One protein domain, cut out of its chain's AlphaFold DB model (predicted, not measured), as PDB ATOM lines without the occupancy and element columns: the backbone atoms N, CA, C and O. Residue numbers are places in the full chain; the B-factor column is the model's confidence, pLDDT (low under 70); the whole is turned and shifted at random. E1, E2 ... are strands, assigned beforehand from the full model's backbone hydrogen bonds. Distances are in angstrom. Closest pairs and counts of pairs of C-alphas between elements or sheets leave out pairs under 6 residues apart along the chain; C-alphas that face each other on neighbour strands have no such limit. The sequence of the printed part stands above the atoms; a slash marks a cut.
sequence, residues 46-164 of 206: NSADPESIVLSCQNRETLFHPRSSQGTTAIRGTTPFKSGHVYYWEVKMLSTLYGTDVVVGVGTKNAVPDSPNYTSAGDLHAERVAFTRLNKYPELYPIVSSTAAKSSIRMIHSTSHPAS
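What this domain is: This is residues 46 to 164 of the 206 residues of the protein "SPRY domain-containing SOCS box protein 3-like" of Diaphorina citri (UniProt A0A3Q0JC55). With little regular structure, this domain is a small sandwich, two sheets face to face: E1-E2-E7-E4 and E3-E6-E5, both antiparallel. A long loop, residues 108 to 140, joins E5 to E6. The 119 printed residues include no named helix and seven strands, E1 to E7, holding 45 residues: all strand. It is compact, radius of gyration of the C-alphas 14.3 A, spanning 45 by 31 by 30 A.

How they stand to each other: In the larger, strongly twisted sheet, E7, residues 151 to 162, is antiparallel to E4, residues 85 to 93 (N 88 to O 159, 2.9 A), and E2, residues 61 to 64 (N 62 to O 153, 2.9 A). E1, residues 53 to 56, forms a hairpin with E2 (N 54 to O 63, 2.9 A). E6, residues 141 to 146, neighbours E3, residues 73 to 76 (N 75 to O 144, 2.9 A), and E5, residues 102 to 107 (N 105 to O 143, 2.9 A). The sheets' facing parts are 9.0 A centre to centre.

Where its parts are: E7 measures 33.6 A, E4 26.4 A. C-alpha 53 is at (172.561, 184.196, 150.064), C-alpha 162 at (160.697, 173.796, 121.975).

The domain as a whole: The farthest C-alphas, Arg 67 and Ser 164, are 46.1 A apart. The printed part has no cut; pLDDT is under 70 at residues 98 to 100 and 110 to 133.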
ATOM      1  N   ASN A  46     168.963 189.464 141.511       91.56
ATOM      2  CA  ASN A  46     167.882 190.326 141.999       91.56
ATOM      3  C   ASN A  46     166.897 189.590 142.916       91.56
ATOM      4  O   ASN A  46     166.026 190.221 143.502       91.56
ATOM      5  N   SER A  47     166.980 188.260 142.979       88.00
ATOM      6  CA  SER A  47     166.167 187.432 143.874       88.00
ATOM      7  C   SER A  47     166.943 186.907 145.077       88.00
ATOM      8  O   SER A  47     166.371 186.200 145.900       88.00
ATOM      9  N   ALA A  48     168.242 187.200 145.158       89.56
ATOM     10  CA  ALA A  48     169.078 186.770 146.263       89.56
ATOM     11  C   ALA A  48     168.914 187.744 147.434       89.56
ATOM     12  O   ALA A  48     169.212 188.928 147.288       89.56
ATOM     13  N   ASP A  49     168.483 187.238 148.590       89.25
ATOM     14  CA  ASP A  49     168.567 187.982 149.847       89.25
ATOM     15  C   ASP A  49     170.054 188.174 150.220       89.25
ATOM     16  O   ASP A  49     170.742 187.177 150.465       89.25
ATOM     17  N   PRO A  50     170.574 189.415 150.276       88.81
ATOM     18  CA  PRO A  50     171.991 189.675 150.535       88.81
ATOM     19  C   PRO A  50     172.499 189.196 151.901       88.81
ATOM     20  O   PRO A  50     173.702 188.981 152.054       88.81
ATOM     21  N   GLU A  51     171.624 189.035 152.901       88.56
ATOM     22  CA  GLU A  51     172.030 188.589 154.242       88.56
ATOM     23  C   GLU A  51     172.095 187.063 154.368       88.56
ATOM     24  O   GLU A  51     172.849 186.531 155.194       88.56
ATOM     25  N   SER A  52     171.325 186.349 153.544       89.44
ATOM     26  CA  SER A  52     171.197 184.894 153.623       89.44
ATOM     27  C   SER A  52     171.668 184.147 152.374       89.44
ATOM     28  O   SER A  52     171.796 182.927 152.440       89.44
ATOM     29  N   ILE A  53     172.009 184.820 151.272       92.88
ATOM     30  CA  ILE A  53     172.561 184.196 150.064       92.88
ATOM     31  C   ILE A  53     173.819 184.919 149.587       92.88
ATOM     32  O   ILE A  53     173.830 186.125 149.359       92.88
ATOM     33  N   VAL A  54     174.862 184.137 149.313       95.62
ATOM     34  CA  VAL A  54     176.039 184.585 148.561       95.62
ATOM     35  C   VAL A  54     176.113 183.815 147.247       95.62
ATOM     36  O   VAL A  54     176.073 182.586 147.242       95.62
ATOM     37  N   LEU A  55     176.226 184.536 146.131       96.19
ATOM     38  CA  LEU A  55     176.393 183.950 144.801       96.19
ATOM     39  C   LEU A  55     177.867 183.892 144.392       96.19
ATOM     40  O   LEU A  55     178.626 184.838 144.603       96.19
ATOM     41  N   SER A  56     178.263 182.789 143.763       94.56
ATOM     42  CA  SER A  56     179.609 182.569 143.233       94.56
ATOM     43  C   SER A  56     179.568 181.762 141.924       94.56
ATOM     44  O   SER A  56     178.497 181.478 141.378       94.56
ATOM     45  N   CYS A  57     180.740 181.462 141.348       91.06
ATOM     46  CA  CYS A  57     180.883 180.719 140.087       91.06
ATOM     47  C   CYS A  57     179.990 181.253 138.951       91.06
ATOM     48  O   CYS A  57     179.209 180.507 138.365       91.06
ATOM     49  N   GLN A  58     180.099 182.552 138.636       93.44
ATOM     50  CA  GLN A  58     179.271 183.220 137.612       93.44
ATOM     51  C   GLN A  58     177.761 183.060 137.890       93.44
ATOM     52  O   GLN A  58     176.983 182.739 136.994       93.44
ATOM     53  N   ASN A  59     177.363 183.252 139.152       95.69
ATOM     54  CA  ASN A  59     175.991 183.119 139.655       95.69
ATOM     55  C   ASN A  59     175.384 181.716 139.498       95.69
ATOM     56  O   ASN A  59     174.166 181.562 139.504       95.69
ATOM     57  N   ARG A  60     176.210 180.676 139.354       94.44
ATOM     58  CA  ARG A  60     175.731 179.286 139.310       94.44
ATOM     59  C   ARG A  60     175.738 178.618 140.665       94.44
ATOM     60  O   ARG A  60     175.002 177.661 140.864       94.44
ATOM     61  N   GLU A  61     176.558 179.094 141.586       94.62
ATOM     62  CA  GLU A  61     176.635 178.555 142.932       94.62
ATOM     63  C   GLU A  61     176.005 179.525 143.920       94.62
ATOM     64  O   GLU A  61     176.203 180.736 143.832       94.62
ATOM     65  N   THR A  62     175.219 178.973 144.835       94.44
ATOM     66  CA  THR A  62     174.593 179.690 145.934       94.44
ATOM     67  C   THR A  62     175.051 179.081 147.249       94.44
ATOM     68  O   THR A  62     174.952 177.871 147.452       94.44
ATOM     69  N   LEU A  63     175.565 179.930 148.133       93.56
ATOM     70  CA  LEU A  63     175.809 179.624 149.534       93.56
ATOM     71  C   LEU A  63     174.668 180.226 150.351       93.56
ATOM     72  O   LEU A  63     174.571 181.448 150.480       93.56
ATOM     73  N   PHE A  64     173.834 179.363 150.920       91.44
ATOM     74  CA  PHE A  64     172.772 179.758 151.834       91.44
ATOM     75  C   PHE A  64     173.301 179.924 153.255       91.44
ATOM     76  O   PHE A  64     174.146 179.151 153.717       91.44
ATOM     77  N   HIS A  65     172.737 180.896 153.969       91.00
ATOM     78  CA  HIS A  65     172.929 181.137 155.395       91.00
ATOM     79  C   HIS A  65     174.421 181.140 155.785       91.00
ATOM     80  O   HIS A  65     174.855 180.287 156.568       91.00
ATOM     81  N   PRO A  66     175.238 182.069 155.240       91.00
ATOM     82  CA  PRO A  66     176.700 182.042 155.379       91.00
ATOM     83  C   PRO A  66     177.176 182.202 156.833       91.00
ATOM     84  O   PRO A  66     178.232 181.686 157.208       91.00
ATOM     85  N   ARG A  67     176.393 182.904 157.664       89.19
ATOM     86  CA  ARG A  67     176.669 183.094 159.097       89.19
ATOM     87  C   ARG A  67     175.995 182.010 159.938       89.19
ATOM     88  O   ARG A  67     176.671 181.210 160.582       89.19
ATOM     89  N   SER A  68     174.669 181.979 159.899       83.88
ATOM     90  CA  SER A  68     173.802 181.063 160.642       83.88
ATOM     91  C   SER A  68     172.478 180.901 159.902       83.88
ATOM     92  O   SER A  68     172.111 181.777 159.120       83.88
ATOM     93  N   SER A  69     171.754 179.813 160.175       84.25
ATOM     94  CA  SER A  69     170.388 179.632 159.668       84.25
ATOM     95  C   SER A  69     169.468 180.711 160.241       84.25
ATOM     96  O   SER A  69     169.464 180.936 161.453       84.25
ATOM     97  N   GLN A  70     168.723 181.390 159.369       79.62
ATOM     98  CA  GLN A  70     167.764 182.445 159.730       79.62
ATOM     99  C   GLN A  70     166.332 182.112 159.268       79.62
ATOM    100  O   GLN A  70     165.480 182.989 159.186       79.62
ATOM    101  N   GLY A  71     166.060 180.836 158.978       82.88
ATOM    102  CA  GLY A  71     164.788 180.366 158.424       82.88
ATOM    103  C   GLY A  71     164.948 179.817 157.009       82.88
ATOM    104  O   GLY A  71     166.033 179.389 156.621       82.88
ATOM    105  N   THR A  72     163.862 179.801 156.239       84.88
ATOM    106  CA  THR A  72     163.873 179.334 154.847       84.88
ATOM    107  C   THR A  72     164.197 180.485 153.913       84.88
ATOM    108  O   THR A  72     163.427 181.438 153.832       84.88
ATOM    109  N   THR A  73     165.274 180.350 153.144       87.75
ATOM    110  CA  THR A  73     165.576 181.261 152.036       87.75
ATOM    111  C   THR A  73     165.493 180.495 150.726       87.75
ATOM    112  O   THR A  73     165.880 179.327 150.656       87.75
ATOM    113  N   ALA A  74     164.996 181.144 149.677       90.06
ATOM    114  CA  ALA A  74     164.961 180.599 148.329       90.06
ATOM    115  C   ALA A  74     165.664 181.528 147.341       90.06
ATOM    116  O   ALA A  74     165.813 182.719 147.591       90.06
ATOM    117  N   ILE A  75     166.052 180.982 146.196       92.56
ATOM    118  CA  ILE A  75     166.550 181.740 145.053       92.56
ATOM    119  C   ILE A  75     165.974 181.157 143.769       92.56
ATOM    120  O   ILE A  75     165.788 179.941 143.657       92.56
ATOM    121  N   ARG A  76     165.685 182.024 142.796       93.69
ATOM    122  CA  ARG A  76     165.160 181.614 141.489       93.69
ATOM    123  C   ARG A  76     166.180 181.796 140.372       93.69
ATOM    124  O   ARG A  76     167.132 182.563 140.491       93.69
ATOM    125  N   GLY A  77     165.956 181.104 139.260       94.69
ATOM    126  CA  GLY A  77     166.695 181.324 138.021       94.69
ATOM    127  C   GLY A  77     166.361 182.660 137.346       94.69
ATOM    128  O   GLY A  77     165.301 183.250 137.577       94.69
ATOM    129  N   THR A  78     167.250 183.116 136.463       95.12
ATOM    130  CA  THR A  78     167.102 184.371 135.699       95.12
ATOM    131  C   THR A  78     165.968 184.339 134.677       95.12
ATOM    132  O   THR A  78     165.350 185.368 134.411       95.12
ATOM    133  N   THR A  79     165.689 183.173 134.096       93.88
ATOM    134  CA  THR A  79     164.809 183.051 132.927       93.88
ATOM    135  C   THR A  79     163.477 182.404 133.311       93.88
ATOM    136  O   THR A  79     163.493 181.285 133.831       93.88
ATOM    137  N   PRO A  80     162.324 183.054 133.045       91.69
ATOM    138  CA  PRO A  80     161.027 182.419 133.215       91.69
ATOM    139  C   PRO A  80     160.799 181.347 132.150       91.69
ATOM    140  O   PRO A  80     161.177 181.494 130.982       91.69
ATOM    141  N   PHE A  81     160.119 180.282 132.543       90.75
ATOM    142  CA  PHE A  81     159.644 179.247 131.649       90.75
ATOM    143  C   PHE A  81     158.532 179.784 130.756       90.75
ATOM    144  O   PHE A  81     157.591 180.438 131.204       90.75
ATOM    145  N   LYS A  82     158.647 179.478 129.468       86.44
ATOM    146  CA  LYS A  82     157.735 179.867 128.401       86.44
ATOM    147  C   LYS A  82     156.860 178.680 128.034       86.44
ATOM    148  O   LYS A  82     157.292 177.527 128.066       86.44
ATOM    149  N   SER A  83     155.635 178.974 127.617       84.88
ATOM    150  CA  SER A  83     154.751 177.951 127.062       84.88
ATOM    151  C   SER A  83     155.374 177.286 125.827       84.88
ATOM    152  O   SER A  83     156.165 177.893 125.096       84.88
ATOM    153  N   GLY A  84     155.029 176.019 125.601       85.56
ATOM    154  CA  GLY A  84     155.499 175.251 124.448       85.56
ATOM    155  C   GLY A  84     156.979 174.868 124.494       85.56
ATOM    156  O   GLY A  84     157.541 174.577 123.444       85.56
ATOM    157  N   HIS A  85     157.613 174.872 125.669       88.31
ATOM    158  CA  HIS A  85     158.996 174.430 125.857       88.31
ATOM    159  C   HIS A  85     159.096 173.359 126.950       88.31
ATOM    160  O   HIS A  85     158.273 173.297 127.864       88.31
ATOM    161  N   VAL A  86     160.121 172.520 126.847       86.44
ATOM    162  CA  VAL A  86     160.564 171.571 127.867       86.44
ATOM    163  C   VAL A  86     161.830 172.136 128.494       86.44
ATOM    164  O   VAL A  86     162.750 172.522 127.777       86.44
ATOM    165  N   TYR A  87     161.866 172.182 129.823       88.50
ATOM    166  CA  TYR A  87     162.979 172.720 130.596       88.50
ATOM    167  C   TYR A  87     163.670 171.599 131.352       88.50
ATOM    168  O   TYR A  87     163.006 170.745 131.940       88.50
ATOM    169  N   TYR A  88     164.996 171.625 131.351       88.94
ATOM    170  CA  TYR A  88     165.816 170.690 132.098       88.94
ATOM    171  C   TYR A  88     166.967 171.435 132.769       88.94
ATOM    172  O   TYR A  88     167.622 172.281 132.159       88.94
ATOM    173  N   TRP A  89     167.186 171.144 134.046       91.25
ATOM    174  CA  TRP A  89     168.316 171.653 134.806       91.25
ATOM    175  C   TRP A  89     168.775 170.620 135.818       91.25
ATOM    176  O   TRP A  89     167.993 169.799 136.296       91.25
ATOM    177  N   GLU A  90     170.049 170.708 136.164       89.81
ATOM    178  CA  GLU A  90     170.673 169.876 137.181       89.81
ATOM    179  C   GLU A  90     171.341 170.768 138.219       89.81
ATOM    180  O   GLU A  90     171.951 171.795 137.893       89.81
ATOM    181  N   VAL A  91     171.241 170.354 139.480       89.75
ATOM    182  CA  VAL A  91     171.943 170.985 140.593       89.75
ATOM    183  C   VAL A  91     172.812 169.958 141.307       89.75
ATOM    184  O   VAL A  91     172.429 168.802 141.473       89.75
ATOM    185  N   LYS A  92     173.987 170.398 141.739       87.62
ATOM    186  CA  LYS A  92     174.952 169.637 142.520       87.62
ATOM    187  C   LYS A  92     174.976 170.196 143.933       87.62
ATOM    188  O   LYS A  92     175.214 171.388 144.126       87.62
ATOM    189  N   MET A  93     174.740 169.333 144.912       86.62
ATOM    190  CA  MET A  93     174.924 169.675 146.322       86.62
ATOM    191  C   MET A  93     176.424 169.631 146.624       86.62
ATOM    192  O   MET A  93     177.056 168.593 146.420       86.62
ATOM    193  N   LEU A  94     177.003 170.754 147.043       84.81
ATOM    194  CA  LEU A  94     178.451 170.882 147.265       84.81
ATOM    195  C   LEU A  94     178.841 170.707 148.731       84.81
ATOM    196  O   LEU A  94     179.935 170.246 149.037       84.81
ATOM    197  N   SER A  95     177.935 171.045 149.640       81.50
ATOM    198  CA  SER A  95     178.096 170.821 151.073       81.50
ATOM    199  C   SER A  95     177.283 169.615 151.526       81.50
ATOM    200  O   SER A  95     176.182 169.378 151.023       81.50
ATOM    201  N   THR A  96     177.740 168.938 152.576       75.00
ATOM    202  CA  THR A  96     176.858 168.076 153.366       75.00
ATOM    203  C   THR A  96     175.709 168.918 153.918       75.00
ATOM    204  O   THR A  96     175.930 169.948 154.552       75.00
ATOM    205  N   LEU A  97     174.479 168.496 153.652       71.25
ATOM    206  CA  LEU A  97     173.294 169.186 154.138       71.25
ATOM    207  C   LEU A  97     173.041 168.749 155.584       71.25
ATOM    208  O   LEU A  97     172.717 167.591 155.838       71.25
ATOM    209  N   TYR A  98     173.233 169.671 156.528       64.38
ATOM    210  CA  TYR A  98     172.909 169.474 157.940       64.38
ATOM    211  C   TYR A  98     171.600 170.209 158.260       64.38
ATOM    212  O   TYR A  98     171.538 171.429 158.116       64.38
ATOM    213  N   GLY A  99     170.566 169.485 158.704       60.78
ATOM    214  CA  GLY A  99     169.260 170.055 159.072       60.78
ATOM    215  C   GLY A  99     168.094 169.569 158.203       60.78
ATOM    216  O   GLY A  99     168.202 168.543 157.532       60.78
ATOM    217  N   THR A 100     166.976 170.300 158.257       58.78
ATOM    218  CA  THR A 100     165.680 169.941 157.655       58.78
ATOM    219  C   THR A 100     165.425 170.779 156.395       58.78
ATOM    220  O   THR A 100     165.219 171.983 156.476       58.78
ATOM    221  N   ASP A 101     165.419 170.122 155.236       71.25
ATOM    222  CA  ASP A 101     164.852 170.589 153.960       71.25
ATOM    223  C   ASP A 101     165.726 171.503 153.075       71.25
ATOM    224  O   ASP A 101     165.793 172.726 153.222       71.25
ATOM    225  N   VAL A 102     166.327 170.876 152.057       79.25
ATOM    226  CA  VAL A 102     166.638 171.529 150.779       79.25
ATOM    227  C   VAL A 102     165.555 171.157 149.783       79.25
ATOM    228  O   VAL A 102     165.228 169.983 149.608       79.25
ATOM    229  N   VAL A 103     165.034 172.162 149.094       85.00
ATOM    230  CA  VAL A 103     164.020 172.006 148.055       85.00
ATOM    231  C   VAL A 103     164.633 172.337 146.711       85.00
ATOM    232  O   VAL A 103     165.296 173.362 146.562       85.00
ATOM    233  N   VAL A 104     164.353 171.501 145.716       88.56
ATOM    234  CA  VAL A 104     164.601 171.795 144.306       88.56
ATOM    235  C   VAL A 104     163.270 171.679 143.585       88.56
ATOM    236  O   VAL A 104     162.602 170.651 143.678       88.56
ATOM    237  N   GLY A 105     162.864 172.725 142.878       88.50
ATOM    238  CA  GLY A 105     161.559 172.736 142.235       88.50
ATOM    239  C   GLY A 105     161.362 173.912 141.300       88.50
ATOM    240  O   GLY A 105     162.310 174.462 140.735       88.50
ATOM    241  N   VAL A 106     160.097 174.277 141.122       89.56
ATOM    242  CA  VAL A 106     159.675 175.391 140.276       89.56
ATOM    243  C   VAL A 106     158.737 176.298 141.054       89.56
ATOM    244  O   VAL A 106     157.943 175.821 141.862       89.56
ATOM    245  N   GLY A 107     158.783 177.601 140.803       85.38
ATOM    246  CA  GLY A 107     157.854 178.527 141.442       85.38
ATOM    247  C   GLY A 107     157.736 179.858 140.725       85.38
ATOM    248  O   GLY A 107     158.428 180.128 139.748       85.38
ATOM    249  N   THR A 108     156.802 180.681 141.185       85.56
ATOM    250  CA  THR A 108     156.551 182.002 140.599       85.56
ATOM    251  C   THR A 108     157.563 183.027 141.102       85.56
ATOM    252  O   THR A 108     158.285 182.785 142.069       85.56
ATOM    253  N   LYS A 109     157.567 184.220 140.503       79.69
ATOM    254  CA  LYS A 109     158.394 185.348 140.956       79.69
ATOM    255  C   LYS A 109     158.229 185.673 142.453       79.69
ATOM    256  O   LYS A 109     159.188 186.111 143.072       79.69
ATOM    257  N   ASN A 110     157.048 185.414 143.025       68.56
ATOM    258  CA  ASN A 110     156.707 185.731 144.419       68.56
ATOM    259  C   ASN A 110     156.950 184.566 145.397       68.56
ATOM    260  O   ASN A 110     156.696 184.712 146.590       68.56
ATOM    261  N   ALA A 111     157.387 183.402 144.904       62.38
ATOM    262  CA  ALA A 111     157.671 182.226 145.731       62.38
ATOM    263  C   ALA A 111     159.042 182.301 146.434       62.38
ATOM    264  O   ALA A 111     159.386 181.407 147.202       62.38
ATOM    265  N   VAL A 112     159.819 183.354 146.171       58.03
ATOM    266  CA  VAL A 112     161.024 183.704 146.927       58.03
ATOM    267  C   VAL A 112     160.586 184.550 148.132       58.03
ATOM    268  O   VAL A 112     159.760 185.448 147.940       58.03
ATOM    269  N   PRO A 113     161.034 184.242 149.364       51.00
ATOM    270  CA  PRO A 113     160.494 184.847 150.577       51.00
ATOM    271  C   PRO A 113     160.828 186.341 150.674       51.00
ATOM    272  O   PRO A 113     161.863 186.722 151.191       51.00
ATOM    273  N   ASP A 114     159.890 187.148 150.179       43.66
ATOM    274  CA  ASP A 114     159.641 188.559 150.514       43.66
ATOM    275  C   ASP A 114     158.120 188.851 150.526       43.66
ATOM    276  O   ASP A 114     157.672 189.999 150.522       43.66
ATOM    277  N   SER A 115     157.277 187.806 150.525       36.25
ATOM    278  CA  SER A 115     155.818 187.939 150.535       36.25
ATOM    279  C   SER A 115     155.195 187.293 151.784       36.25
ATOM    280  O   SER A 115     155.543 186.162 152.126       36.25
ATOM    281  N   PRO A 116     154.240 187.958 152.466       33.44
ATOM    282  CA  PRO A 116     153.631 187.483 153.718       33.44
ATOM    283  C   PRO A 116     152.751 186.221 153.578       33.44
ATOM    284  O   PRO A 116     152.085 185.838 154.532       33.44
ATOM    285  N   ASN A 117     152.737 185.568 152.411       32.78
ATOM    286  CA  ASN A 117     151.855 184.441 152.080       32.78
ATOM    287  C   ASN A 117     152.625 183.179 151.641       32.78
ATOM    288  O   ASN A 117     152.119 182.391 150.841       32.78
ATOM    289  N   TYR A 118     153.853 182.980 152.125       40.16
ATOM    290  CA  TYR A 118     154.617 181.764 151.837       40.16
ATOM    291  C   TYR A 118     154.136 180.587 152.705       40.16
ATOM    292  O   TYR A 118     154.338 180.572 153.917       40.16
ATOM    293  N   THR A 119     153.508 179.581 152.090       34.09
ATOM    294  CA  THR A 119     153.235 178.272 152.712       34.09
ATOM    295  C   THR A 119     154.321 177.273 152.328       34.09
ATOM    296  O   THR A 119     154.494 176.965 151.150       34.09
ATOM    297  N   SER A 120     155.033 176.763 153.335       43.59
ATOM    298  CA  SER A 120     156.249 175.945 153.229       43.59
ATOM    299  C   SER A 120     156.034 174.427 153.182       43.59
ATOM    300  O   SER A 120     157.008 173.685 153.240       43.59
ATOM    301  N   ALA A 121     154.805 173.918 153.092       39.06
ATOM    302  CA  ALA A 121     154.552 172.495 153.319       39.06
ATOM    303  C   ALA A 121     153.642 171.896 152.243       39.06
ATOM    304  O   ALA A 121     152.480 172.286 152.135       39.06
ATOM    305  N   GLY A 122     154.159 170.938 151.468       32.59
ATOM    306  CA  GLY A 122     153.321 170.129 150.582       32.59
ATOM    307  C   GLY A 122     154.043 169.086 149.734       32.59
ATOM    308  O   GLY A 122     153.718 167.910 149.824       32.59
ATOM    309  N   ASP A 123     155.013 169.479 148.910       35.19
ATOM    310  CA  ASP A 123     155.141 168.774 147.627       35.19
ATOM    311  C   ASP A 123     156.571 168.381 147.236       35.19
ATOM    312  O   ASP A 123     157.091 168.881 146.243       35.19
ATOM    313  N   LEU A 124     157.245 167.486 147.968       37.78
ATOM    314  CA  LEU A 124     158.553 166.981 147.518       37.78
ATOM    315  C   LEU A 124     158.795 165.516 147.894       37.78
ATOM    316  O   LEU A 124     159.326 165.204 148.952       37.78
ATOM    317  N   HIS A 125     158.487 164.617 146.958       29.30
ATOM    318  CA  HIS A 125     159.221 163.361 146.802       29.30
ATOM    319  C   HIS A 125     159.333 163.040 145.306       29.30
ATOM    320  O   HIS A 125     158.330 162.949 144.597       29.30
ATOM    321  N   ALA A 126     160.563 162.923 144.805       36.41
ATOM    322  CA  ALA A 126     160.837 162.703 143.390       36.41
ATOM    323  C   ALA A 126     160.932 161.205 143.071       36.41
ATOM    324  O   ALA A 126     161.926 160.570 143.393       36.41
ATOM    325  N   GLU A 127     159.900 160.688 142.404       31.45
ATOM    326  CA  GLU A 127     159.960 159.510 141.511       31.45
ATOM    327  C   GLU A 127     158.864 159.546 140.415       31.45
ATOM    328  O   GLU A 127     158.835 158.716 139.508       31.45
ATOM    329  N   ARG A 128     157.952 160.533 140.454       39.97
ATOM    330  CA  ARG A 128     156.840 160.734 139.505       39.97
ATOM    331  C   ARG A 128     156.635 162.233 139.256       39.97
ATOM    332  O   ARG A 128     157.327 163.056 139.848       39.97
ATOM    333  N   VAL A 129     155.694 162.593 138.375       48.47
ATOM    334  CA  VAL A 129     155.283 163.991 138.139       48.47
ATOM    335  C   VAL A 129     154.960 164.658 139.480       48.47
ATOM    336  O   VAL A 129     153.917 164.380 140.064       48.47
ATOM    337  N   ALA A 130     155.862 165.518 139.957       55.78
ATOM    338  CA  ALA A 130     155.733 166.160 141.264       55.78
ATOM    339  C   ALA A 130     154.593 167.192 141.287       55.78
ATOM    340  O   ALA A 130     153.933 167.367 142.303       55.78
ATOM    341  N   PHE A 131     154.309 167.829 140.143       59.66
ATOM    342  CA  PHE A 131     153.278 168.858 140.020       59.66
ATOM    343  C   PHE A 131     152.576 168.778 138.664       59.66
ATOM    344  O   PHE A 131     153.214 168.602 137.626       59.66
ATOM    345  N   THR A 132     151.256 168.969 138.652       58.91
ATOM    346  CA  THR A 132     150.454 169.093 137.423       58.91
ATOM    347  C   THR A 132     149.741 170.445 137.376       58.91
ATOM    348  O   THR A 132     149.684 171.166 138.370       58.91
ATOM    349  N   ARG A 133     149.183 170.808 136.210       63.78
ATOM    350  CA  ARG A 133     148.423 172.062 136.004       63.78
ATOM    351  C   ARG A 133     149.231 173.336 136.277       63.78
ATOM    352  O   ARG A 133     148.714 174.327 136.790       63.78
ATOM    353  N   LEU A 134     150.506 173.312 135.901       70.25
ATOM    354  CA  LEU A 134     151.403 174.467 135.987       70.25
ATOM    355  C   LEU A 134     151.041 175.589 134.996       70.25
ATOM    356  O   LEU A 134     151.450 176.727 135.185       70.25
ATOM    357  N   ASN A 135     150.200 175.298 134.000       70.94
ATOM    358  CA  ASN A 135     149.686 176.254 133.015       70.94
ATOM    359  C   ASN A 135     148.839 177.396 133.607       70.94
ATOM    360  O   ASN A 135     148.572 178.369 132.908       70.94
ATOM    361  N   LYS A 136     148.394 177.283 134.864       75.50
ATOM    362  CA  LYS A 136     147.675 178.357 135.565       75.50
ATOM    363  C   LYS A 136     148.588 179.497 136.028       75.50
ATOM    364  O   LYS A 136     148.089 180.558 136.385       75.50
ATOM    365  N   TYR A 137     149.903 179.273 136.061       78.06
ATOM    366  CA  TYR A 137     150.879 180.282 136.454       78.06
ATOM    367  C   TYR A 137     151.469 180.944 135.204       78.06
ATOM    368  O   TYR A 137     151.914 180.231 134.305       78.06
ATOM    369  N   PRO A 138     151.485 182.287 135.131       74.25
ATOM    370  CA  PRO A 138     151.934 183.000 133.936       74.25
ATOM    371  C   PRO A 138     153.443 182.867 133.714       74.25
ATOM    372  O   PRO A 138     153.887 182.764 132.575       74.25
ATOM    373  N   GLU A 139     154.219 182.841 134.801       84.81
ATOM    374  CA  GLU A 139     155.675 182.736 134.776       84.81
ATOM    375  C   GLU A 139     156.140 181.830 135.917       84.81
ATOM    376  O   GLU A 139     155.833 182.066 137.092       84.81
ATOM    377  N   LEU A 140     156.883 180.787 135.558       89.25
ATOM    378  CA  LEU A 140     157.540 179.883 136.494       89.25
ATOM    379  C   LEU A 140     159.046 179.964 136.306       89.25
ATOM    380  O   LEU A 140     159.527 180.210 135.210       89.25
ATOM    381  N   TYR A 141     159.781 179.723 137.373       91.62
ATOM    382  CA  TYR A 141     161.230 179.751 137.408       91.62
ATOM    383  C   TYR A 141     161.729 178.470 138.069       91.62
ATOM    384  O   TYR A 141     161.027 177.937 138.932       91.62
ATOM    385  N   PRO A 142     162.938 177.996 137.733       92.75
ATOM    386  CA  PRO A 142     163.609 177.001 138.553       92.75
ATOM    387  C   PRO A 142     163.967 177.654 139.889       92.75
ATOM    388  O   PRO A 142     164.470 178.780 139.910       92.75
ATOM    389  N   ILE A 143     163.684 176.969 140.993       91.50
ATOM    390  CA  ILE A 143     163.901 177.471 142.352       91.50
ATOM    391  C   ILE A 143     164.633 176.420 143.173       91.50
ATOM    392  O   ILE A 143     164.338 175.225 143.082       91.50
ATOM    393  N   VAL A 144     165.556 176.889 144.008       91.56
ATOM    394  CA  VAL A 144     166.086 176.117 145.131       91.56
ATOM    395  C   VAL A 144     165.877 176.884 146.427       91.56
ATOM    396  O   VAL A 144     165.989 178.111 146.445       91.56
ATOM    397  N   SER A 145     165.553 176.178 147.506       88.81
ATOM    398  CA  SER A 145     165.459 176.766 148.842       88.81
ATOM    399  C   SER A 145     166.159 175.911 149.879       88.81
ATOM    400  O   SER A 145     166.268 174.696 149.720       88.81
ATOM    401  N   SER A 146     166.624 176.550 150.945       87.50
ATOM    402  CA  SER A 146     167.332 175.889 152.034       87.50
ATOM    403  C   SER A 146     167.064 176.584 153.364       87.50
ATOM    404  O   SER A 146     167.015 177.817 153.447       87.50
ATOM    405  N   THR A 147     166.931 175.783 154.418       85.94
ATOM    406  CA  THR A 147     167.038 176.244 155.812       85.94
ATOM    407  C   THR A 147     168.421 175.963 156.409       85.94
ATOM    408  O   THR A 147     168.749 176.453 157.492       85.94
ATOM    409  N   ALA A 148     169.249 175.169 155.722       84.25
ATOM    410  CA  ALA A 148     170.508 174.669 156.247       84.25
ATOM    411  C   ALA A 148     171.589 175.759 156.239       84.25
ATOM    412  O   ALA A 148     171.852 176.409 155.224       84.25
ATOM    413  N   ALA A 149     172.241 175.945 157.390       87.81
ATOM    414  CA  ALA A 149     173.357 176.873 157.522       87.81
ATOM    415  C   ALA A 149     174.541 176.425 156.660       87.81
ATOM    416  O   ALA A 149     174.900 175.246 156.672       87.81
ATOM    417  N   LYS A 150     175.181 177.371 155.965       89.62
ATOM    418  CA  LYS A 150     176.361 177.124 155.122       89.62
ATOM    419  C   LYS A 150     176.142 176.031 154.067       89.62
ATOM    420  O   LYS A 150     177.092 175.345 153.691       89.62
ATOM    421  N   SER A 151     174.906 175.855 153.594       89.62
ATOM    422  CA  SER A 151     174.627 174.889 152.534       89.62
ATOM    423  C   SER A 151     174.940 175.488 151.168       89.62
ATOM    424  O   SER A 151     174.403 176.546 150.837       89.62
ATOM    425  N   SER A 152     175.767 174.806 150.375       90.75
ATOM    426  CA  SER A 152     176.133 175.216 149.020       90.75
ATOM    427  C   SER A 152     175.500 174.311 147.962       90.75
ATOM    428  O   SER A 152     175.574 173.077 148.042       90.75
ATOM    429  N   ILE A 153     174.876 174.940 146.964       91.56
ATOM    430  CA  ILE A 153     174.214 174.295 145.828       91.56
ATOM    431  C   ILE A 153     174.675 174.980 144.544       91.56
ATOM    432  O   ILE A 153     174.636 176.205 144.435       91.56
ATOM    433  N   ARG A 154     175.064 174.198 143.536       92.44
ATOM    434  CA  ARG A 154     175.510 174.712 142.236       92.44
ATOM    435  C   ARG A 154     174.642 174.203 141.099       92.44
ATOM    436  O   ARG A 154     174.414 173.007 140.985       92.44
ATOM    437  N   MET A 155     174.193 175.093 140.225       93.38
ATOM    438  CA  MET A 155     173.585 174.743 138.946       93.38
ATOM    439  C   MET A 155     174.672 174.262 137.985       93.38
ATOM    440  O   MET A 155     175.572 175.025 137.633       93.38
ATOM    441  N   ILE A 156     174.579 173.000 137.570       91.19
ATOM    442  CA  ILE A 156     175.566 172.347 136.695       91.19
ATOM    443  C   ILE A 156     175.041 172.120 135.276       91.19
ATOM    444  O   ILE A 156     175.811 171.821 134.368       91.19
ATOM    445  N   HIS A 157     173.739 172.323 135.062       89.81
ATOM    446  CA  HIS A 157     173.151 172.324 133.733       89.81
ATOM    447  C   HIS A 157     171.841 173.115 133.701       89.81
ATOM    448  O   HIS A 157     171.081 173.080 134.668       89.81
ATOM    449  N   SER A 158     171.568 173.801 132.591       92.19
ATOM    450  CA  SER A 158     170.309 174.511 132.348       92.19
ATOM    451  C   SER A 158     170.046 174.687 130.854       92.19
ATOM    452  O   SER A 158     170.808 175.354 130.153       92.19
ATOM    453  N   THR A 159     168.966 174.088 130.352       90.12
ATOM    454  CA  THR A 159     168.601 174.166 128.934       90.12
ATOM    455  C   THR A 159     167.104 174.015 128.683       90.12
ATOM    456  O   THR A 159     166.388 173.316 129.407       90.12
ATOM    457  N   SER A 160     166.623 174.653 127.622       89.44
ATOM    458  CA  SER A 160     165.238 174.612 127.183       89.44
ATOM    459  C   SER A 160     165.128 174.225 125.717       89.44
ATOM    460  O   SER A 160     165.970 174.554 124.885       89.44
ATOM    461  N   HIS A 161     164.074 173.485 125.397       85.75
ATOM    462  CA  HIS A 161     163.827 172.987 124.051       85.75
ATOM    463  C   HIS A 161     162.370 173.228 123.666       85.75
ATOM    464  O   HIS A 161     161.487 172.921 124.469       85.75
ATOM    465  N   PRO A 162     162.069 173.731 122.455       85.94
ATOM    466  CA  PRO A 162     160.697 173.796 121.975       85.94
ATOM    467  C   PRO A 162     160.064 172.404 122.001       85.94
ATOM    468  O   PRO A 162     160.627 171.440 121.469       85.94
ATOM    469  N   ALA A 163     158.887 172.299 122.607       83.56
ATOM    470  CA  ALA A 163     158.112 171.076 122.608       83.56
ATOM    471  C   ALA A 163     157.772 170.725 121.156       83.56
ATOM    472  O   ALA A 163     157.144 171.496 120.432       83.56
ATOM    473  N   SER A 164     158.221 169.555 120.716       83.00
ATOM    474  CA  SER A 164     157.997 169.074 119.359       83.00
ATOM    475  C   SER A 164     157.609 167.605 119.389       83.00
ATOM    476  O   SER A 164     157.955 166.877 120.323       83.00
TER     477      SER A 164